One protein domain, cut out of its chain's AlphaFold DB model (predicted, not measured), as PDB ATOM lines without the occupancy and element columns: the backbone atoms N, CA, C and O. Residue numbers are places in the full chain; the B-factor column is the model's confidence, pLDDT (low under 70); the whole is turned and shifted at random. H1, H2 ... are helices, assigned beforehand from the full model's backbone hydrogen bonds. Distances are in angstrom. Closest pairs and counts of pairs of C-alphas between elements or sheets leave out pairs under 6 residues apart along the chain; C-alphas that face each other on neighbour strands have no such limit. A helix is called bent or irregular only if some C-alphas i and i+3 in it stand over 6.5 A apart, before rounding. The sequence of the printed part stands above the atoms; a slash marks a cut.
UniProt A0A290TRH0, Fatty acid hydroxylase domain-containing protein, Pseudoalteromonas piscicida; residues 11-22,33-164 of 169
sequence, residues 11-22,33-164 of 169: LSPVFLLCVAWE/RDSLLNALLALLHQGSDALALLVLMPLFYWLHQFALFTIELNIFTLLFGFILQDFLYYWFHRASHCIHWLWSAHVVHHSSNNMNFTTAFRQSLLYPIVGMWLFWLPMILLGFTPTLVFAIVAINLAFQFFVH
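What this domain is: This is residues 11 to 22 and 33 to 164 of the 169 residues of the protein "Fatty acid hydroxylase domain-containing protein" of Pseudoalteromonas piscicida (UniProt A0A290TRH0). Two long helices, H2 and H3, form opposite sides of the domain, with H6 and H7 between them. The small H5 packs on H2 and H7, H1 packs on H5, and H4 turns off the end of H3. The printed part has 144 residues with seven named helices, H1 to H7 in chain order, and no named strand: all helix. It is compact, with a radius of gyration of the C-alphas of 15.8 A and spans of 47 by 33 by 27 A.

How they stand to each other: Start at H2, residues 33 to 64, which has a kink of 51 degrees near residue 55. Its residues 57 to 64 touch residue 146 of the hub H7, residues 146 to 163, at a shallow tilt of 24 degrees, opposite ways; the closest C-alphas, Phe 60 and Pro 146, are 6.0 A apart. Residues 149 to 156 of H7 touch residues 78 to 86 of H3, residues 75 to 98, at a steep tilt of 67 degrees; look at C-alphas 82 and 152, the closest, 5.8 A apart. H6, residues 132 to 142, touches H3 with closest C-alphas Leu 88 and Phe 135 at 6.0 A, on residues 81 to 92 of H3. H5, residues 117 to 121, touches residues 35 to 42 of H2, closest C-alphas Ala 42 and Phe 121 at 5.1 A. H1, residues 11 to 22, touches H5, closest C-alphas Val 19 and Phe 117 at 5.7 A. H4, residues 100 to 106, and H3 touch only at the corner, closest C-alphas Ser 96 and Leu 102 at 4.6 A. Every O i to N i+4 pair is within hydrogen-bond range in H1 and H3; the counts are 25 of 28 in H2, 2 of 3 in H4, 12 of 14 in H7, 0 of 1 in H5 with 2 of 2 O i to N i+3 pairs, and 3 of 7 in H6 with 6 of 8.

Where its parts are: Find C-alpha 33 at (-11.141, -60.401, -177.586); H2 runs 42.6 A to C-alpha 64. H3 spans 34.5 A and H7 26.7 A, ending at C-alpha 163, (-18.114, -53.798, -158.568). H6 is irregular, but only just: C-alphas 135 and 138 are 6.9 A apart.

The domain as a whole: The C-alphas of Arg 33 and Leu 68, the farthest apart, are 47.8 A apart. Residues 23 to 32 are not printed, and C-alphas 22 and 33 across the cut are 16.6 A apart. Of the links printed whole, none is long. No printed residue has a pLDDT under 70.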
ATOM      1  N   LEU A  11     -18.620 -70.581-156.046       84.19
ATOM      2  CA  LEU A  11     -19.004 -69.253-156.535       84.19
ATOM      3  C   LEU A  11     -18.845 -69.100-158.053       84.19
ATOM      4  O   LEU A  11     -19.558 -68.296-158.653       84.19
ATOM      5  N   SER A  12     -17.994 -69.901-158.703       86.56
ATOM      6  CA  SER A  12     -17.785 -69.850-160.157       86.56
ATOM      7  C   SER A  12     -19.083 -69.909-160.984       86.56
ATOM      8  O   SER A  12     -19.224 -69.088-161.891       86.56
ATOM      9  N   PRO A  13     -20.073 -70.787-160.695       91.44
ATOM     10  CA  PRO A  13     -21.353 -70.770-161.399       91.44
ATOM     11  C   PRO A  13     -22.095 -69.440-161.254       91.44
ATOM     12  O   PRO A  13     -22.698 -68.979-162.216       91.44
ATOM     13  N   VAL A  14     -22.027 -68.801-160.084       93.44
ATOM     14  CA  VAL A  14     -22.673 -67.505-159.839       93.44
ATOM     15  C   VAL A  14     -22.026 -66.423-160.700       93.44
ATOM     16  O   VAL A  14     -22.737 -65.699-161.390       93.44
ATOM     17  N   PHE A  15     -20.694 -66.364-160.747       94.44
ATOM     18  CA  PHE A  15     -19.984 -65.399-161.591       94.44
ATOM     19  C   PHE A  15     -20.281 -65.602-163.077       94.44
ATOM     20  O   PHE A  15     -20.542 -64.633-163.788       94.44
ATOM     21  N   LEU A  16     -20.310 -66.853-163.545       94.62
ATOM     22  CA  LEU A  16     -20.656 -67.165-164.933       94.62
ATOM     23  C   LEU A  16     -22.108 -66.802-165.264       94.62
ATOM     24  O   LEU A  16     -22.367 -66.309-166.359       94.62
ATOM     25  N   LEU A  17     -23.045 -67.000-164.332       96.56
ATOM     26  CA  LEU A  17     -24.432 -66.562-164.498       96.56
ATOM     27  C   LEU A  17     -24.542 -65.033-164.551       96.56
ATOM     28  O   LEU A  17     -25.278 -64.527-165.393       96.56
ATOM     29  N   CYS A  18     -23.798 -64.299-163.717       96.56
ATOM     30  CA  CYS A  18     -23.738 -62.835-163.768       96.56
ATOM     31  C   CYS A  18     -23.171 -62.336-165.103       96.56
ATOM     32  O   CYS A  18     -23.784 -61.477-165.733       96.56
ATOM     33  N   VAL A  19     -22.059 -62.914-165.569       96.94
ATOM     34  CA  VAL A  19     -21.463 -62.599-166.879       96.94
ATOM     35  C   VAL A  19     -22.433 -62.924-168.016       96.94
ATOM     36  O   VAL A  19     -22.621 -62.107-168.908       96.94
ATOM     37  N   ALA A  20     -23.078 -64.093-167.994       97.19
ATOM     38  CA  ALA A  20     -24.041 -64.476-169.025       97.19
ATOM     39  C   ALA A  20     -25.257 -63.542-169.037       97.19
ATOM     40  O   ALA A  20     -25.712 -63.131-170.103       97.19
ATOM     41  N   TRP A  21     -25.774 -63.188-167.861       97.56
ATOM     42  CA  TRP A  21     -26.873 -62.242-167.725       97.56
ATOM     43  C   TRP A  21     -26.500 -60.854-168.260       97.56
ATOM     44  O   TRP A  21     -27.256 -60.303-169.065       97.56
ATOM     45  N   GLU A  22     -25.339 -60.316-167.869       97.25
ATOM     46  CA  GLU A  22     -24.868 -59.005-168.333       97.25
ATOM     47  C   GLU A  22     -24.609 -59.034-169.840       97.25
ATOM     48  O   GLU A  22     -25.060 -58.140-170.542       97.25
ATOM     49  N   ARG A  33     -12.599 -60.247-177.684       96.12
ATOM     50  CA  ARG A  33     -11.141 -60.401-177.586       96.12
ATOM     51  C   ARG A  33     -10.691 -59.989-176.199       96.12
ATOM     52  O   ARG A  33      -9.928 -60.725-175.581       96.12
ATOM     53  N   ASP A  34     -11.198 -58.869-175.696       96.19
ATOM     54  CA  ASP A  34     -10.894 -58.420-174.340       96.19
ATOM     55  C   ASP A  34     -11.416 -59.402-173.280       96.19
ATOM     56  O   ASP A  34     -10.687 -59.758-172.360       96.19
ATOM     57  N   SER A  35     -12.623 -59.941-173.466       95.75
ATOM     58  CA  SER A  35     -13.206 -60.951-172.568       95.75
ATOM     59  C   SER A  35     -12.376 -62.241-172.534       95.75
ATOM     60  O   SER A  35     -12.142 -62.811-171.466       95.75
ATOM     61  N   LEU A  36     -11.885 -62.694-173.696       96.00
ATOM     62  CA  LEU A  36     -10.971 -63.833-173.781       96.00
ATOM     63  C   LEU A  36      -9.633 -63.528-173.092       96.00
ATOM     64  O   LEU A  36      -9.122 -64.373-172.359       96.00
ATOM     65  N   LEU A  37      -9.079 -62.329-173.289       96.19
ATOM     66  CA  LEU A  37      -7.855 -61.896-172.611       96.19
ATOM     67  C   LEU A  37      -8.035 -61.844-171.090       96.19
ATOM     68  O   LEU A  37      -7.153 -62.314-170.377       96.19
ATOM     69  N   ASN A  38      -9.174 -61.354-170.595       96.44
ATOM     70  CA  ASN A  38      -9.511 -61.358-169.171       96.44
ATOM     71  C   ASN A  38      -9.509 -62.785-168.606       96.44
ATOM     72  O   ASN A  38      -8.876 -63.042-167.584       96.44
ATOM     73  N   ALA A  39     -10.143 -63.735-169.302       94.25
ATOM     74  CA  ALA A  39     -10.163 -65.139-168.887       94.25
ATOM     75  C   ALA A  39      -8.763 -65.786-168.906       94.25
ATOM     76  O   ALA A  39      -8.393 -66.496-167.970       94.25
ATOM     77  N   LEU A  40      -7.958 -65.528-169.943       96.06
ATOM     78  CA  LEU A  40      -6.588 -66.042-170.036       96.06
ATOM     79  C   LEU A  40      -5.682 -65.457-168.945       96.06
ATOM     80  O   LEU A  40      -4.916 -66.197-168.328       96.06
ATOM     81  N   LEU A  41      -5.787 -64.153-168.676       96.44
ATOM     82  CA  LEU A  41      -5.053 -63.493-167.595       96.44
ATOM     83  C   LEU A  41      -5.429 -64.068-166.229       96.44
ATOM     84  O   LEU A  41      -4.536 -64.298-165.421       96.44
ATOM     85  N   ALA A  42      -6.702 -64.391-166.001       93.56
ATOM     86  CA  ALA A  42      -7.143 -65.052-164.774       93.56
ATOM     87  C   ALA A  42      -6.460 -66.408-164.565       93.56
ATOM     88  O   ALA A  42      -5.941 -66.686-163.485       93.56
ATOM     89  N   LEU A  43      -6.406 -67.240-165.613       92.81
ATOM     90  CA  LEU A  43      -5.742 -68.546-165.561       92.81
ATOM     91  C   LEU A  43      -4.234 -68.406-165.317       92.81
ATOM     92  O   LEU A  43      -3.665 -69.135-164.503       92.81
ATOM     93  N   LEU A  44      -3.588 -67.453-165.994       95.62
ATOM     94  CA  LEU A  44      -2.164 -67.168-165.808       95.62
ATOM     95  C   LEU A  44      -1.866 -66.638-164.403       95.62
ATOM     96  O   LEU A  44      -0.886 -67.057-163.787       95.62
ATOM     97  N   HIS A  45      -2.711 -65.750-163.884       94.56
ATOM     98  CA  HIS A  45      -2.605 -65.232-162.527       94.56
ATOM     99  C   HIS A  45      -2.772 -66.354-161.496       94.56
ATOM    100  O   HIS A  45      -1.905 -66.508-160.641       94.56
ATOM    101  N   GLN A  46      -3.784 -67.216-161.641       91.62
ATOM    102  CA  GLN A  46      -3.993 -68.366-160.756       91.62
ATOM    103  C   GLN A  46      -2.795 -69.329-160.756       91.62
ATOM    104  O   GLN A  46      -2.418 -69.846-159.702       91.62
ATOM    105  N   GLY A  47      -2.185 -69.563-161.923       93.19
ATOM    106  CA  GLY A  47      -0.960 -70.353-162.043       93.19
ATOM    107  C   GLY A  47       0.241 -69.689-161.365       93.19
ATOM    108  O   GLY A  47       0.989 -70.359-160.653       93.19
ATOM    109  N   SER A  48       0.406 -68.375-161.540       95.44
ATOM    110  CA  SER A  48       1.464 -67.597-160.884       95.44
ATOM    111  C   SER A  48       1.327 -67.628-159.360       95.44
ATOM    112  O   SER A  48       2.294 -67.929-158.660       95.44
ATOM    113  N   ASP A  49       0.114 -67.414-158.847       92.88
ATOM    114  CA  ASP A  49      -0.189 -67.484-157.419       92.88
ATOM    115  C   ASP A  49       0.093 -68.882-156.861       92.88
ATOM    116  O   ASP A  49       0.760 -69.009-155.834       92.88
ATOM    117  N   ALA A  50      -0.329 -69.945-157.556       92.44
ATOM    118  CA  ALA A  50      -0.055 -71.318-157.134       92.44
ATOM    119  C   ALA A  50       1.453 -71.603-157.028       92.44
ATOM    120  O   ALA A  50       1.900 -72.178-156.034       92.44
ATOM    121  N   LEU A  51       2.246 -71.165-158.013       95.25
ATOM    122  CA  LEU A  51       3.705 -71.305-157.986       95.25
ATOM    123  C   LEU A  51       4.337 -70.487-156.857       95.25
ATOM    124  O   LEU A  51       5.205 -70.992-156.144       95.25
ATOM    125  N   ALA A  52       3.894 -69.246-156.660       95.31
ATOM    126  CA  ALA A  52       4.391 -68.392-155.590       95.31
ATOM    127  C   ALA A  52       4.085 -68.985-154.207       95.31
ATOM    128  O   ALA A  52       4.948 -68.977-153.327       95.31
ATOM    129  N   LEU A  53       2.896 -69.564-154.016       93.50
ATOM    130  CA  LEU A  53       2.484 -70.183-152.756       93.50
ATOM    131  C   LEU A  53       3.341 -71.391-152.360       93.50
ATOM    132  O   LEU A  53       3.490 -71.629-151.162       93.50
ATOM    133  N   LEU A  54       3.980 -72.096-153.303       94.00
ATOM    134  CA  LEU A  54       4.945 -73.158-152.969       94.00
ATOM    135  C   LEU A  54       6.113 -72.634-152.121       94.00
ATOM    136  O   LEU A  54       6.621 -73.346-151.256       94.00
ATOM    137  N   VAL A  55       6.520 -71.384-152.351       94.19
ATOM    138  CA  VAL A  55       7.609 -70.720-151.619       94.19
ATOM    139  C   VAL A  55       7.070 -69.897-150.451       94.19
ATOM    140  O   VAL A  55       7.641 -69.901-149.360       94.19
ATOM    141  N   LEU A  56       5.957 -69.196-150.664       95.81
ATOM    142  CA  LEU A  56       5.410 -68.259-149.691       95.81
ATOM    143  C   LEU A  56       4.703 -68.955-148.521       95.81
ATOM    144  O   LEU A  56       4.789 -68.465-147.401       95.81
ATOM    145  N   MET A  57       4.048 -70.104-148.723       96.00
ATOM    146  CA  MET A  57       3.349 -70.790-147.626       96.00
ATOM    147  C   MET A  57       4.291 -71.216-146.488       96.00
ATOM    148  O   MET A  57       3.979 -70.903-145.336       96.00
ATOM    149  N   PRO A  58       5.454 -71.854-146.741       97.69
ATOM    150  CA  PRO A  58       6.441 -72.112-145.691       97.69
ATOM    151  C   PRO A  58       6.887 -70.843-144.955       97.69
ATOM    152  O   PRO A  58       6.952 -70.840-143.726       97.69
ATOM    153  N   LEU A  59       7.137 -69.752-145.692       97.19
ATOM    154  CA  LEU A  59       7.497 -68.457-145.111       97.19
ATOM    155  C   LEU A  59       6.390 -67.925-144.191       97.19
ATOM    156  O   LEU A  59       6.677 -67.476-143.084       97.19
ATOM    157  N   PHE A  60       5.127 -67.997-144.611       98.00
ATOM    158  CA  PHE A  60       3.998 -67.536-143.806       98.00
ATOM    159  C   PHE A  60       3.782 -68.373-142.554       98.00
ATOM    160  O   PHE A  60       3.507 -67.807-141.501       98.00
ATOM    161  N   TYR A  61       3.939 -69.694-142.635       97.94
ATOM    162  CA  TYR A  61       3.874 -70.547-141.449       97.94
ATOM    163  C   TYR A  61       5.030 -70.284-140.485       97.94
ATOM    164  O   TYR A  61       4.813 -70.290-139.277       97.94
ATOM    165  N   TRP A  62       6.232 -70.011-140.996       98.00
ATOM    166  CA  TRP A  62       7.354 -69.585-140.162       98.00
ATOM    167  C   TRP A  62       7.079 -68.233-139.488       98.00
ATOM    168  O   TRP A  62       7.251 -68.113-138.280       98.00
ATOM    169  N   LEU A  63       6.566 -67.241-140.225       97.88
ATOM    170  CA  LEU A  63       6.182 -65.936-139.667       97.88
ATOM    171  C   LEU A  63       5.062 -66.041-138.624       97.88
ATOM    172  O   LEU A  63       5.098 -65.339-137.616       97.88
ATOM    173  N   HIS A  64       4.085 -66.924-138.841       98.19
ATOM    174  CA  HIS A  64       2.961 -67.140-137.924       98.19
ATOM    175  C   HIS A  64       3.408 -67.643-136.541       98.19
ATOM    176  O   HIS A  64       2.713 -67.401-135.562       98.19
ATOM    177  N   GLN A  65       4.600 -68.242-136.409       97.88
ATOM    178  CA  GLN A  65       5.168 -68.602-135.096       97.88
ATOM    179  C   GLN A  65       5.427 -67.381-134.200       97.88
ATOM    180  O   GLN A  65       5.494 -67.520-132.980       97.88
ATOM    181  N   PHE A  66       5.558 -66.195-134.796       98.06
ATOM    182  CA  PHE A  66       5.727 -64.918-134.101       98.06
ATOM    183  C   PHE A  66       4.407 -64.150-133.951       98.06
ATOM    184  O   PHE A  66       4.424 -62.947-133.685       98.06
ATOM    185  N   ALA A  67       3.266 -64.814-134.161       98.19
ATOM    186  CA  ALA A  67       1.961 -64.195-134.028       98.19
ATOM    187  C   ALA A  67       1.720 -63.629-132.621       98.19
ATOM    188  O   ALA A  67       2.065 -64.243-131.612       98.19
ATOM    189  N   LEU A  68       1.068 -62.467-132.564       98.06
ATOM    190  CA  LEU A  68       0.709 -61.798-131.312       98.06
ATOM    191  C   LEU A  68      -0.421 -62.516-130.566       98.06
ATOM    192  O   LEU A  68      -0.459 -62.496-129.336       98.06
ATOM    193  N   PHE A  69      -1.344 -63.133-131.306       97.62
ATOM    194  CA  PHE A  69      -2.507 -63.821-130.758       97.62
ATOM    195  C   PHE A  69      -2.716 -65.181-131.424       97.62
ATOM    196  O   PHE A  69      -2.323 -65.411-132.565       97.62
ATOM    197  N   THR A  70      -3.424 -66.068-130.730       95.75
ATOM    198  CA  THR A  70      -3.969 -67.291-131.322       95.75
ATOM    199  C   THR A  70      -5.409 -67.018-131.738       95.75
ATOM    200  O   THR A  70      -6.285 -66.891-130.884       95.75
ATOM    201  N   ILE A  71      -5.656 -66.886-133.042       95.38
ATOM    202  CA  ILE A  71      -6.990 -66.581-133.576       95.38
ATOM    203  C   ILE A  71      -7.630 -67.861-134.107       95.38
ATOM    204  O   ILE A  71      -7.211 -68.415-135.122       95.38
ATOM    205  N   GLU A  72      -8.682 -68.312-133.429       92.38
ATOM    206  CA  GLU A  72      -9.508 -69.427-133.883       92.38
ATOM    207  C   GLU A  72     -10.594 -68.959-134.857       92.38
ATOM    208  O   GLU A  72     -11.126 -67.848-134.758       92.38
ATOM    209  N   LEU A  73     -10.952 -69.826-135.807       91.75
ATOM    210  CA  LEU A  73     -12.016 -69.547-136.763       91.75
ATOM    211  C   LEU A  73     -13.385 -69.610-136.075       91.75
ATOM    212  O   LEU A  73     -13.839 -70.670-135.653       91.75
ATOM    213  N   ASN A  74     -14.074 -68.478-136.042       93.06
ATOM    214  CA  ASN A  74     -15.488 -68.362-135.722       93.06
ATOM    215  C   ASN A  74     -16.091 -67.213-136.545       93.06
ATOM    216  O   ASN A  74     -15.391 -66.537-137.298       93.06
ATOM    217  N   ILE A  75     -17.399 -66.984-136.424       92.31
ATOM    218  CA  ILE A  75     -18.076 -65.959-137.226       92.31
ATOM    219  C   ILE A  75     -17.540 -64.544-136.955       92.31
ATOM    220  O   ILE A  75     -17.390 -63.762-137.888       92.31
ATOM    221  N   PHE A  76     -17.190 -64.218-135.709       95.38
ATOM    222  CA  PHE A  76     -16.677 -62.896-135.352       95.38
ATOM    223  C   PHE A  76     -15.265 -62.679-135.890       95.38
ATOM    224  O   PHE A  76     -14.986 -61.621-136.450       95.38
ATOM    225  N   THR A  77     -14.385 -63.677-135.772       94.50
ATOM    226  CA  THR A  77     -13.018 -63.589-136.308       94.50
ATOM    227  C   THR A  77     -13.010 -63.603-137.832       94.50
ATOM    228  O   THR A  77     -12.197 -62.900-138.426       94.50
ATOM    229  N   LEU A  78     -13.946 -64.309-138.474       94.25
ATOM    230  CA  LEU A  78     -14.138 -64.255-139.923       94.25
ATOM    231  C   LEU A  78     -14.598 -62.865-140.386       94.25
ATOM    232  O   LEU A  78     -14.001 -62.315-141.305       94.25
ATOM    233  N   LEU A  79     -15.616 -62.281-139.743       96.19
ATOM    234  CA  LEU A  79     -16.113 -60.940-140.079       96.19
ATOM    235  C   LEU A  79     -15.048 -59.867-139.849       96.19
ATOM    236  O   LEU A  79     -14.808 -59.029-140.716       96.19
ATOM    237  N   PHE A  80     -14.374 -59.915-138.699       97.75
ATOM    238  CA  PHE A  80     -13.269 -59.011-138.407       97.75
ATOM    239  C   PHE A  80     -12.126 -59.188-139.413       97.75
ATOM    240  O   PHE A  80     -11.622 -58.205-139.948       97.75
ATOM    241  N   GLY A  81     -11.755 -60.434-139.714       97.81
ATOM    242  CA  GLY A  81     -10.736 -60.757-140.703       97.81
ATOM    243  C   GLY A  81     -11.091 -60.248-142.099       97.81
ATOM    244  O   GLY A  81     -10.220 -59.700-142.763       97.81
ATOM    245  N   PHE A  82     -12.354 -60.356-142.519       97.31
ATOM    246  CA  PHE A  82     -12.843 -59.812-143.788       97.31
ATOM    247  C   PHE A  82     -12.705 -58.287-143.850       97.31
ATOM    248  O   PHE A  82     -12.145 -57.775-144.814       97.31
ATOM    249  N   ILE A  83     -13.138 -57.565-142.811       98.50
ATOM    250  CA  ILE A  83     -13.002 -56.097-142.745       98.50
ATOM    251  C   ILE A  83     -11.524 -55.684-142.729       98.50
ATOM    252  O   ILE A  83     -11.127 -54.746-143.417       98.50
ATOM    253  N   LEU A  84     -10.695 -56.384-141.950       98.56
ATOM    254  CA  LEU A  84      -9.260 -56.121-141.885       98.56
ATOM    255  C   LEU A  84      -8.590 -56.370-143.239       98.56
ATOM    256  O   LEU A  84      -7.770 -55.565-143.673       98.56
ATOM    257  N   GLN A  85      -8.936 -57.467-143.909       98.31
ATOM    258  CA  GLN A  85      -8.395 -57.773-145.223       98.31
ATOM    259  C   GLN A  85      -8.846 -56.734-146.256       98.31
ATOM    260  O   GLN A  85      -8.002 -56.295-147.032       98.31
ATOM    261  N   ASP A  86     -10.101 -56.280-146.222       98.38
ATOM    262  CA  ASP A  86     -10.610 -55.222-147.105       98.38
ATOM    263  C   ASP A  86      -9.834 -53.907-146.911       98.38
ATOM    264  O   ASP A  86      -9.373 -53.279-147.866       98.38
ATOM    265  N   PHE A  87      -9.563 -53.541-145.654       98.69
ATOM    266  CA  PHE A  87      -8.713 -52.399-145.315       98.69
ATOM    267  C   PHE A  87      -7.274 -52.551-145.841       98.69
ATOM    268  O   PHE A  87      -6.694 -51.599-146.369       98.69
ATOM    269  N   LEU A  88      -6.674 -53.737-145.719       98.69
ATOM    270  CA  LEU A  88      -5.337 -54.010-146.256       98.69
ATOM    271  C   LEU A  88      -5.333 -53.997-147.791       98.69
ATOM    272  O   LEU A  88      -4.401 -53.464-148.396       98.69
ATOM    273  N   TYR A  89      -6.395 -54.511-148.413       98.38
ATOM    274  CA  TYR A  89      -6.599 -54.461-149.855       98.38
ATOM    275  C   TYR A  89      -6.705 -53.014-150.344       98.38
ATOM    276  O   TYR A  89      -6.069 -52.668-151.337       98.38
ATOM    277  N   TYR A  90      -7.418 -52.137-149.629       98.25
ATOM    278  CA  TYR A  90      -7.458 -50.706-149.944       98.25
ATOM    279  C   TYR A  90      -6.050 -50.103-150.026       98.25
ATOM    280  O   TYR A  90      -5.731 -49.400-150.988       98.25
ATOM    281  N   TRP A  91      -5.182 -50.396-149.053       98.69
ATOM    282  CA  TRP A  91      -3.807 -49.895-149.072       98.69
ATOM    283  C   TRP A  91      -2.969 -50.512-150.186       98.69
ATOM    284  O   TRP A  91      -2.210 -49.783-150.822       98.69
ATOM    285  N   PHE A  92      -3.131 -51.806-150.464       98.56
ATOM    286  CA  PHE A  92      -2.519 -52.454-151.624       98.56
ATOM    287  C   PHE A  92      -2.936 -51.770-152.932       98.56
ATOM    288  O   PHE A  92      -2.084 -51.403-153.744       98.56
ATOM    289  N   HIS A  93      -4.234 -51.541-153.114       98.00
ATOM    290  CA  HIS A  93      -4.786 -50.922-154.309       98.00
ATOM    291  C   HIS A  93      -4.297 -49.475-154.450       98.00
ATOM    292  O   HIS A  93      -3.748 -49.102-155.485       98.00
ATOM    293  N   ARG A  94      -4.379 -48.674-153.381       98.50
ATOM    294  CA  ARG A  94      -3.869 -47.296-153.367       98.50
ATOM    295  C   ARG A  94      -2.370 -47.240-153.658       98.50
ATOM    296  O   ARG A  94      -1.940 -46.430-154.474       98.50
ATOM    297  N   ALA A  95      -1.571 -48.097-153.025       98.69
ATOM    298  CA  ALA A  95      -0.138 -48.176-153.287       98.69
ATOM    299  C   ALA A  95       0.147 -48.570-154.744       98.69
ATOM    300  O   ALA A  95       1.057 -48.016-155.356       98.69
ATOM    301  N   SER A  96      -0.673 -49.448-155.323       98.62
ATOM    302  CA  SER A  96      -0.579 -49.841-156.731       98.62
ATOM    303  C   SER A  96      -0.841 -48.698-157.710       98.62
ATOM    304  O   SER A  96      -0.274 -48.706-158.799       98.62
ATOM    305  N   HIS A  97      -1.609 -47.686-157.308       98.50
ATOM    306  CA  HIS A  97      -1.808 -46.448-158.074       98.50
ATOM    307  C   HIS A  97      -0.750 -45.371-157.814       98.50
ATOM    308  O   HIS A  97      -0.580 -44.469-158.628       98.50
ATOM    309  N   CYS A  98      -0.042 -45.427-156.685       98.38
ATOM    310  CA  CYS A  98       0.899 -44.375-156.281       98.38
ATOM    311  C   CYS A  98       2.383 -44.755-156.424       98.38
ATOM    312  O   CYS A  98       3.238 -43.873-156.370       98.38
ATOM    313  N   ILE A  99       2.718 -46.039-156.574       98.56
ATOM    314  CA  ILE A  99       4.100 -46.539-156.593       98.56
ATOM    315  C   ILE A  99       4.376 -47.227-157.933       98.56
ATOM    316  O   ILE A  99       3.784 -48.260-158.231       98.56
ATOM    317  N   HIS A 100       5.343 -46.712-158.706       98.19
ATOM    318  CA  HIS A 100       5.673 -47.217-160.052       98.19
ATOM    319  C   HIS A 100       5.954 -48.728-160.109       98.19
ATOM    320  O   HIS A 100       5.560 -49.392-161.063       98.19
ATOM    321  N   TRP A 101       6.615 -49.281-159.085       98.31
ATOM    322  CA  TRP A 101       6.898 -50.716-159.004       98.31
ATOM    323  C   TRP A 101       5.616 -51.554-158.950       98.31
ATOM    324  O   TRP A 101       5.470 -52.499-159.719       98.31
ATOM    325  N   LEU A 102       4.653 -51.175-158.107       98.38
ATOM    326  CA  LEU A 102       3.367 -51.869-158.009       98.38
ATOM    327  C   LEU A 102       2.480 -51.586-159.231       98.38
ATOM    328  O   LEU A 102       1.833 -52.498-159.749       98.38
ATOM    329  N   TRP A 103       2.528 -50.358-159.761       98.50
ATOM    330  CA  TRP A 103       1.842 -49.981-160.997       98.50
ATOM    331  C   TRP A 103       2.263 -50.843-162.189       98.50
ATOM    332  O   TRP A 103       1.423 -51.195-163.013       98.50
ATOM    333  N   SER A 104       3.536 -51.255-162.258       97.81
ATOM    334  CA  SER A 104       4.031 -52.120-163.337       97.81
ATOM    335  C   SER A 104       3.254 -53.439-163.469       97.81
ATOM    336  O   SER A 104       3.100 -53.947-164.579       97.81
ATOM    337  N   ALA A 105       2.702 -53.962-162.367       97.94
ATOM    338  CA  ALA A 105       1.777 -55.092-162.390       97.94
ATOM    339  C   ALA A 105       0.320 -54.630-162.527       97.94
ATOM    340  O   ALA A 105      -0.439 -55.222-163.295       97.94
ATOM    341  N   HIS A 106      -0.070 -53.580-161.803       98.12
ATOM    342  CA  HIS A 106      -1.464 -53.149-161.693       98.12
ATOM    343  C   HIS A 106      -2.034 -52.521-162.973       98.12
ATOM    344  O   HIS A 106      -3.231 -52.635-163.226       98.12
ATOM    345  N   VAL A 107      -1.197 -51.940-163.838       97.81
ATOM    346  CA  VAL A 107      -1.621 -51.379-165.134       97.81
ATOM    347  C   VAL A 107      -2.328 -52.408-166.022       97.81
ATOM    348  O   VAL A 107      -3.206 -52.048-166.801       97.81
ATOM    349  N   VAL A 108      -2.004 -53.701-165.883       97.25
ATOM    350  CA  VAL A 108      -2.685 -54.783-166.611       97.25
ATOM    351  C   VAL A 108      -4.176 -54.794-166.281       97.25
ATOM    352  O   VAL A 108      -4.988 -54.918-167.195       97.25
ATOM    353  N   HIS A 109      -4.538 -54.594-165.014       96.69
ATOM    354  CA  HIS A 109      -5.929 -54.543-164.568       96.69
ATOM    355  C   HIS A 109      -6.688 -53.359-165.191       96.69
ATOM    356  O   HIS A 109      -7.801 -53.526-165.680       96.69
ATOM    357  N   HIS A 110      -6.035 -52.198-165.299       96.19
ATOM    358  CA  HIS A 110      -6.600 -50.974-165.897       96.19
ATOM    359  C   HIS A 110      -6.501 -50.900-167.426       96.19
ATOM    360  O   HIS A 110      -6.858 -49.889-168.019       96.19
ATOM    361  N   SER A 111      -5.999 -51.946-168.087       95.50
ATOM    362  CA  SER A 111      -5.781 -51.924-169.542       95.50
ATOM    363  C   SER A 111      -7.000 -52.322-170.377       95.50
ATOM    364  O   SER A 111      -6.929 -52.270-171.604       95.50
ATOM    365  N   SER A 112      -8.101 -52.749-169.748       93.56
ATOM    366  CA  SER A 112      -9.355 -52.981-170.468       93.56
ATOM    367  C   SER A 112     -10.030 -51.646-170.786       93.56
ATOM    368  O   SER A 112     -10.145 -50.780-169.923       93.56
ATOM    369  N   ASN A 113     -10.496 -51.491-172.025       90.75
ATOM    370  CA  ASN A 113     -11.211 -50.285-172.456       90.75
ATOM    371  C   ASN A 113     -12.690 -50.287-172.041       90.75
ATOM    372  O   ASN A 113     -13.312 -49.229-172.036       90.75
ATOM    373  N   ASN A 114     -13.250 -51.457-171.708       90.81
ATOM    374  CA  ASN A 114     -14.661 -51.627-171.379       90.81
ATOM    375  C   ASN A 114     -14.789 -52.347-170.035       90.81
ATOM    376  O   ASN A 114     -14.370 -53.494-169.889       90.81
ATOM    377  N   MET A 115     -15.407 -51.693-169.058       94.19
ATOM    378  CA  MET A 115     -15.676 -52.305-167.760       94.19
ATOM    379  C   MET A 115     -16.949 -53.159-167.822       94.19
ATOM    380  O   MET A 115     -18.023 -52.638-168.111       94.19
ATOM    381  N   ASN A 116     -16.825 -54.455-167.556       96.19
ATOM    382  CA  ASN A 116     -17.913 -55.431-167.428       96.19
ATOM    383  C   ASN A 116     -17.471 -56.533-166.449       96.19
ATOM    384  O   ASN A 116     -16.318 -56.531-166.002       96.19
ATOM    385  N   PHE A 117     -18.332 -57.499-166.123       96.88
ATOM    386  CA  PHE A 117     -18.013 -58.481-165.080       96.88
ATOM    387  C   PHE A 117     -16.751 -59.308-165.373       96.88
ATOM    388  O   PHE A 117     -16.096 -59.781-164.444       96.88
ATOM    389  N   THR A 118     -16.350 -59.463-166.640       96.56
ATOM    390  CA  THR A 118     -15.100 -60.169-166.968       96.56
ATOM    391  C   THR A 118     -13.858 -59.357-166.621       96.56
ATOM    392  O   THR A 118     -12.809 -59.949-166.376       96.56
ATOM    393  N   THR A 119     -13.954 -58.029-166.517       96.50
ATOM    394  CA  THR A 119     -12.843 -57.156-166.111       96.50
ATOM    395  C   THR A 119     -12.328 -57.511-164.710       96.50
ATOM    396  O   THR A 119     -11.127 -57.408-164.464       96.50
ATOM    397  N   ALA A 120     -13.181 -58.039-163.820       95.12
ATOM    398  CA  ALA A 120     -12.766 -58.550-162.507       95.12
ATOM    399  C   ALA A 120     -11.682 -59.644-162.603       95.12
ATOM    400  O   ALA A 120     -10.809 -59.760-161.738       95.12
ATOM    401  N   PHE A 121     -11.710 -60.433-163.681       94.69
ATOM    402  CA  PHE A 121     -10.775 -61.527-163.934       94.69
ATOM    403  C   PHE A 121      -9.422 -61.055-164.486       94.69
ATOM    404  O   PHE A 121      -8.477 -61.841-164.568       94.69
ATOM    405  N   ARG A 122      -9.293 -59.769-164.837       96.19
ATOM    406  CA  ARG A 122      -8.083 -59.179-165.419       96.19
ATOM    407  C   ARG A 122      -7.012 -58.920-164.360       96.19
ATOM    408  O   ARG A 122      -6.692 -57.777-164.032       96.19
ATOM    409  N   GLN A 123      -6.466 -59.994-163.805       95.31
ATOM    410  CA  GLN A 123      -5.410 -59.942-162.801       95.31
ATOM    411  C   GLN A 123      -4.035 -60.147-163.445       95.31
ATOM    412  O   GLN A 123      -3.872 -60.879-164.420       95.31
ATOM    413  N   SER A 124      -3.021 -59.474-162.906       96.69
ATOM    414  CA  SER A 124      -1.652 -59.572-163.397       96.69
ATOM    415  C   SER A 124      -0.961 -60.813-162.845       96.69
ATOM    416  O   SER A 124      -0.929 -61.033-161.634       96.69
ATOM    417  N   LEU A 125      -0.291 -61.579-163.705       96.25
ATOM    418  CA  LEU A 125       0.584 -62.665-163.249       96.25
ATOM    419  C   LEU A 125       1.765 -62.172-162.391       96.25
ATOM    420  O   LEU A 125       2.398 -62.974-161.713       96.25
ATOM    421  N   LEU A 126       2.081 -60.872-162.415       97.38
ATOM    422  CA  LEU A 126       3.224 -60.306-161.696       97.38
ATOM    423  C   LEU A 126       2.913 -59.939-160.240       97.38
ATOM    424  O   LEU A 126       3.843 -59.600-159.508       97.38
ATOM    425  N   TYR A 127       1.656 -60.011-159.789       97.12
ATOM    426  CA  TYR A 127       1.282 -59.603-158.430       97.12
ATOM    427  C   TYR A 127       2.105 -60.270-157.310       97.12
ATOM    428  O   TYR A 127       2.566 -59.546-156.416       97.12
ATOM    429  N   PRO A 128       2.390 -61.588-157.346       95.75
ATOM    430  CA  PRO A 128       3.262 -62.210-156.348       95.75
ATOM    431  C   PRO A 128       4.699 -61.679-156.362       95.75
ATOM    432  O   PRO A 128       5.321 -61.556-155.308       95.75
ATOM    433  N   ILE A 129       5.215 -61.333-157.546       96.56
ATOM    434  CA  ILE A 129       6.590 -60.858-157.746       96.56
ATOM    435  C   ILE A 129       6.749 -59.432-157.219       96.56
ATOM    436  O   ILE A 129       7.742 -59.122-156.564       96.56
ATOM    437  N   VAL A 130       5.764 -58.562-157.462       97.31
ATOM    438  CA  VAL A 130       5.837 -57.159-157.024       97.31
ATOM    439  C   VAL A 130       5.542 -56.967-155.533       97.31
ATOM    440  O   VAL A 130       5.645 -55.849-155.036       97.31
ATOM    441  N   GLY A 131       5.230 -58.044-154.806       96.62
ATOM    442  CA  GLY A 131       5.087 -58.023-153.353       96.62
ATOM    443  C   GLY A 131       3.665 -57.776-152.852       96.62
ATOM    444  O   GLY A 131       3.510 -57.318-151.724       96.62
ATOM    445  N   MET A 132       2.624 -58.105-153.632       96.75
ATOM    446  CA  MET A 132       1.223 -58.033-153.169       96.75
ATOM    447  C   MET A 132       1.025 -58.735-151.816       96.75
ATOM    448  O   MET A 132       0.324 -58.245-150.938       96.75
ATOM    449  N   TRP A 133       1.695 -59.868-151.618       96.06
ATOM    450  CA  TRP A 133       1.583 -60.662-150.400       96.06
ATOM    451  C   TRP A 133       2.101 -59.967-149.132       96.06
ATOM    452  O   TRP A 133       1.711 -60.352-148.029       96.06
ATOM    453  N   LEU A 134       2.931 -58.923-149.260       98.19
ATOM    454  CA  LEU A 134       3.408 -58.134-148.120       98.19
ATOM    455  C   LEU A 134       2.247 -57.470-147.367       98.19
ATOM    456  O   LEU A 134       2.303 -57.321-146.147       98.19
ATOM    457  N   PHE A 135       1.170 -57.133-148.079       98.25
ATOM    458  CA  PHE A 135      -0.026 -56.519-147.506       98.25
ATOM    459  C   PHE A 135      -0.852 -57.495-146.658       98.25
ATOM    460  O   PHE A 135      -1.661 -57.053-145.849       98.25
ATOM    461  N   TRP A 136      -0.616 -58.808-146.770       97.75
ATOM    462  CA  TRP A 136      -1.287 -59.833-145.960       97.75
ATOM    463  C   TRP A 136      -0.521 -60.184-144.677       97.75
ATOM    464  O   TRP A 136      -1.102 -60.750-143.749       97.75
ATOM    465  N   LEU A 137       0.762 -59.809-144.583       98.25
ATOM    466  CA  LEU A 137       1.599 -60.080-143.409       98.25
ATOM    467  C   LEU A 137       1.020 -59.555-142.088       98.25
ATOM    468  O   LEU A 137       1.123 -60.284-141.099       98.25
ATOM    469  N   PRO A 138       0.383 -58.366-142.024       98.50
ATOM    470  CA  PRO A 138      -0.233 -57.899-140.787       98.50
ATOM    471  C   PRO A 138      -1.255 -58.887-140.217       98.50
ATOM    472  O   PRO A 138      -1.284 -59.082-139.009       98.50
ATOM    473  N   MET A 139      -2.048 -59.565-141.058       98.50
ATOM    474  CA  MET A 139      -3.008 -60.569-140.579       98.50
ATOM    475  C   MET A 139      -2.305 -61.807-140.016       98.50
ATOM    476  O   MET A 139      -2.713 -62.323-138.975       98.50
ATOM    477  N   ILE A 140      -1.237 -62.257-140.681       98.38
ATOM    478  CA  ILE A 140      -0.439 -63.412-140.249       98.38
ATOM    479  C   ILE A 140       0.201 -63.125-138.887       98.38
ATOM    480  O   ILE A 140       0.058 -63.921-137.963       98.38
ATOM    481  N   LEU A 141       0.849 -61.967-138.737       98.56
ATOM    482  CA  LEU A 141       1.487 -61.551-137.483       98.56
ATOM    483  C   LEU A 141       0.471 -61.222-136.383       98.56
ATOM    484  O   LEU A 141       0.782 -61.346-135.202       98.56
ATOM    485  N   LEU A 142      -0.751 -60.828-136.742       98.44
ATOM    486  CA  LEU A 142      -1.822 -60.654-135.767       98.44
ATOM    487  C   LEU A 142      -2.285 -61.999-135.190       98.44
ATOM    488  O   LEU A 142      -2.669 -62.047-134.027       98.44
ATOM    489  N   GLY A 143      -2.226 -63.083-135.968       98.06
ATOM    490  CA  GLY A 143      -2.567 -64.425-135.491       98.06
ATOM    491  C   GLY A 143      -3.478 -65.243-136.383       98.06
ATOM    492  O   GLY A 143      -3.735 -66.409-136.072       98.06
ATOM    493  N   PHE A 144      -3.949 -64.689-137.501       97.88
ATOM    494  CA  PHE A 144      -4.699 -65.468-138.478       97.88
ATOM    495  C   PHE A 144      -3.778 -66.509-139.113       97.88
ATOM    496  O   PHE A 144      -2.700 -66.179-139.606       97.88
ATOM    497  N   THR A 145      -4.208 -67.771-139.123       96.69
ATOM    498  CA  THR A 145      -3.434 -68.826-139.785       96.69
ATOM    499  C   THR A 145      -3.281 -68.502-141.277       96.69
ATOM    500  O   THR A 145      -4.229 -67.987-141.878       96.69
ATOM    501  N   PRO A 146      -2.137 -68.818-141.916       96.19
ATOM    502  CA  PRO A 146      -1.924 -68.511-143.331       96.19
ATOM    503  C   PRO A 146      -3.067 -68.999-144.234       96.19
ATOM    504  O   PRO A 146      -3.574 -68.241-145.055       96.19
ATOM    505  N   THR A 147      -3.560 -70.223-144.018       93.31
ATOM    506  CA  THR A 147      -4.705 -70.772-144.766       93.31
ATOM    507  C   THR A 147      -5.974 -69.934-144.605       93.31
ATOM    508  O   THR A 147      -6.692 -69.725-145.582       93.31
ATOM    509  N   LEU A 148      -6.261 -69.429-143.399       93.62
ATOM    510  CA  LEU A 148      -7.422 -68.572-143.160       93.62
ATOM    511  C   LEU A 148      -7.258 -67.196-143.819       93.62
ATOM    512  O   LEU A 148      -8.224 -66.677-144.369       93.62
ATOM    513  N   VAL A 149      -6.049 -66.628-143.828       96.12
ATOM    514  CA  VAL A 149      -5.770 -65.368-144.539       96.12
ATOM    515  C   VAL A 149      -6.082 -65.510-146.030       96.12
ATOM    516  O   VAL A 149      -6.841 -64.706-146.565       96.12
ATOM    517  N   PHE A 150      -5.589 -66.563-146.689       93.12
ATOM    518  CA  PHE A 150      -5.886 -66.797-148.109       93.12
ATOM    519  C   PHE A 150      -7.361 -67.117-148.371       93.12
ATOM    520  O   PHE A 150      -7.896 -66.700-149.397       93.12
ATOM    521  N   ALA A 151      -8.047 -67.779-147.432       91.25
ATOM    522  CA  ALA A 151      -9.498 -67.955-147.494       91.25
ATOM    523  C   ALA A 151     -10.235 -66.613-147.526       91.25
ATOM    524  O   ALA A 151     -11.117 -66.400-148.354       91.25
ATOM    525  N   ILE A 152      -9.855 -65.702-146.633       94.88
ATOM    526  CA  ILE A 152     -10.475 -64.384-146.524       94.88
ATOM    527  C   ILE A 152     -10.162 -63.536-147.759       94.88
ATOM    528  O   ILE A 152     -11.075 -62.912-148.291       94.88
ATOM    529  N   VAL A 153      -8.919 -63.558-148.255       94.50
ATOM    530  CA  VAL A 153      -8.543 -62.883-149.512       94.50
ATOM    531  C   VAL A 153      -9.412 -63.386-150.668       94.50
ATOM    532  O   VAL A 153      -9.977 -62.575-151.395       94.50
ATOM    533  N   ALA A 154      -9.594 -64.702-150.806       91.62
ATOM    534  CA  ALA A 154     -10.453 -65.287-151.836       91.62
ATOM    535  C   ALA A 154     -11.920 -64.831-151.720       91.62
ATOM    536  O   ALA A 154     -12.537 -64.468-152.721       91.62
ATOM    537  N   ILE A 155     -12.473 -64.807-150.501       91.69
ATOM    538  CA  ILE A 155     -13.840 -64.326-150.238       91.69
ATOM    539  C   ILE A 155     -13.972 -62.831-150.563       91.69
ATOM    540  O   ILE A 155     -14.977 -62.409-151.133       91.69
ATOM    541  N   ASN A 156     -12.969 -62.021-150.232       94.56
ATOM    542  CA  ASN A 156     -12.992 -60.593-150.528       94.56
ATOM    543  C   ASN A 156     -12.852 -60.312-152.031       94.56
ATOM    544  O   ASN A 156     -13.627 -59.523-152.562       94.56
ATOM    545  N   LEU A 157     -11.986 -61.024-152.758       92.31
ATOM    546  CA  LEU A 157     -11.924 -60.928-154.224       92.31
ATOM    547  C   LEU A 157     -13.249 -61.341-154.883       92.31
ATOM    548  O   LEU A 157     -13.709 -60.686-155.818       92.31
ATOM    549  N   ALA A 158     -13.902 -62.380-154.359       92.50
ATOM    550  CA  ALA A 158     -15.242 -62.771-154.783       92.50
ATOM    551  C   ALA A 158     -16.286 -61.665-154.550       92.50
ATOM    552  O   ALA A 158     -17.182 -61.488-155.371       92.50
ATOM    553  N   PHE A 159     -16.175 -60.905-153.459       92.69
ATOM    554  CA  PHE A 159     -17.019 -59.735-153.220       92.69
ATOM    555  C   PHE A 159     -16.707 -58.589-154.200       92.69
ATOM    556  O   PHE A 159     -17.623 -57.976-154.747       92.69
ATOM    557  N   GLN A 160     -15.429 -58.348-154.501       93.81
ATOM    558  CA  GLN A 160     -14.999 -57.315-155.450       93.81
ATOM    559  C   GLN A 160     -15.421 -57.591-156.900       93.81
ATOM    560  O   GLN A 160     -15.521 -56.660-157.696       93.81
ATOM    561  N   PHE A 161     -15.723 -58.837-157.271       95.19
ATOM    562  CA  PHE A 161     -16.272 -59.158-158.593       95.19
ATOM    563  C   PHE A 161     -17.462 -58.253-158.962       95.19
ATOM    564  O   PHE A 161     -17.509 -57.705-160.062       95.19
ATOM    565  N   PHE A 162     -18.379 -58.027-158.017       94.62
ATOM    566  CA  PHE A 162     -19.637 -57.328-158.279       94.62
ATOM    567  C   PHE A 162     -19.485 -55.834-158.573       94.62
ATOM    568  O   PHE A 162     -20.413 -55.244-159.119       94.62
ATOM    569  N   VAL A 163     -18.340 -55.218-158.254       93.56
ATOM    570  CA  VAL A 163     -18.114 -53.798-158.568       93.56
ATOM    571  C   VAL A 163     -17.645 -53.568-160.004       93.56
ATOM    572  O   VAL A 163     -17.555 -52.425-160.430       93.56
ATOM    573  N   HIS A 164     -17.360 -54.627-160.769       94.94
ATOM    574  CA  HIS A 164     -16.850 -54.538-162.138       94.94
ATOM    575  C   HIS A 164     -17.987 -54.558-163.158       94.94
ATOM    576  O   HIS A 164     -18.087 -55.471-163.958       94.94
TER     577      HIS A 164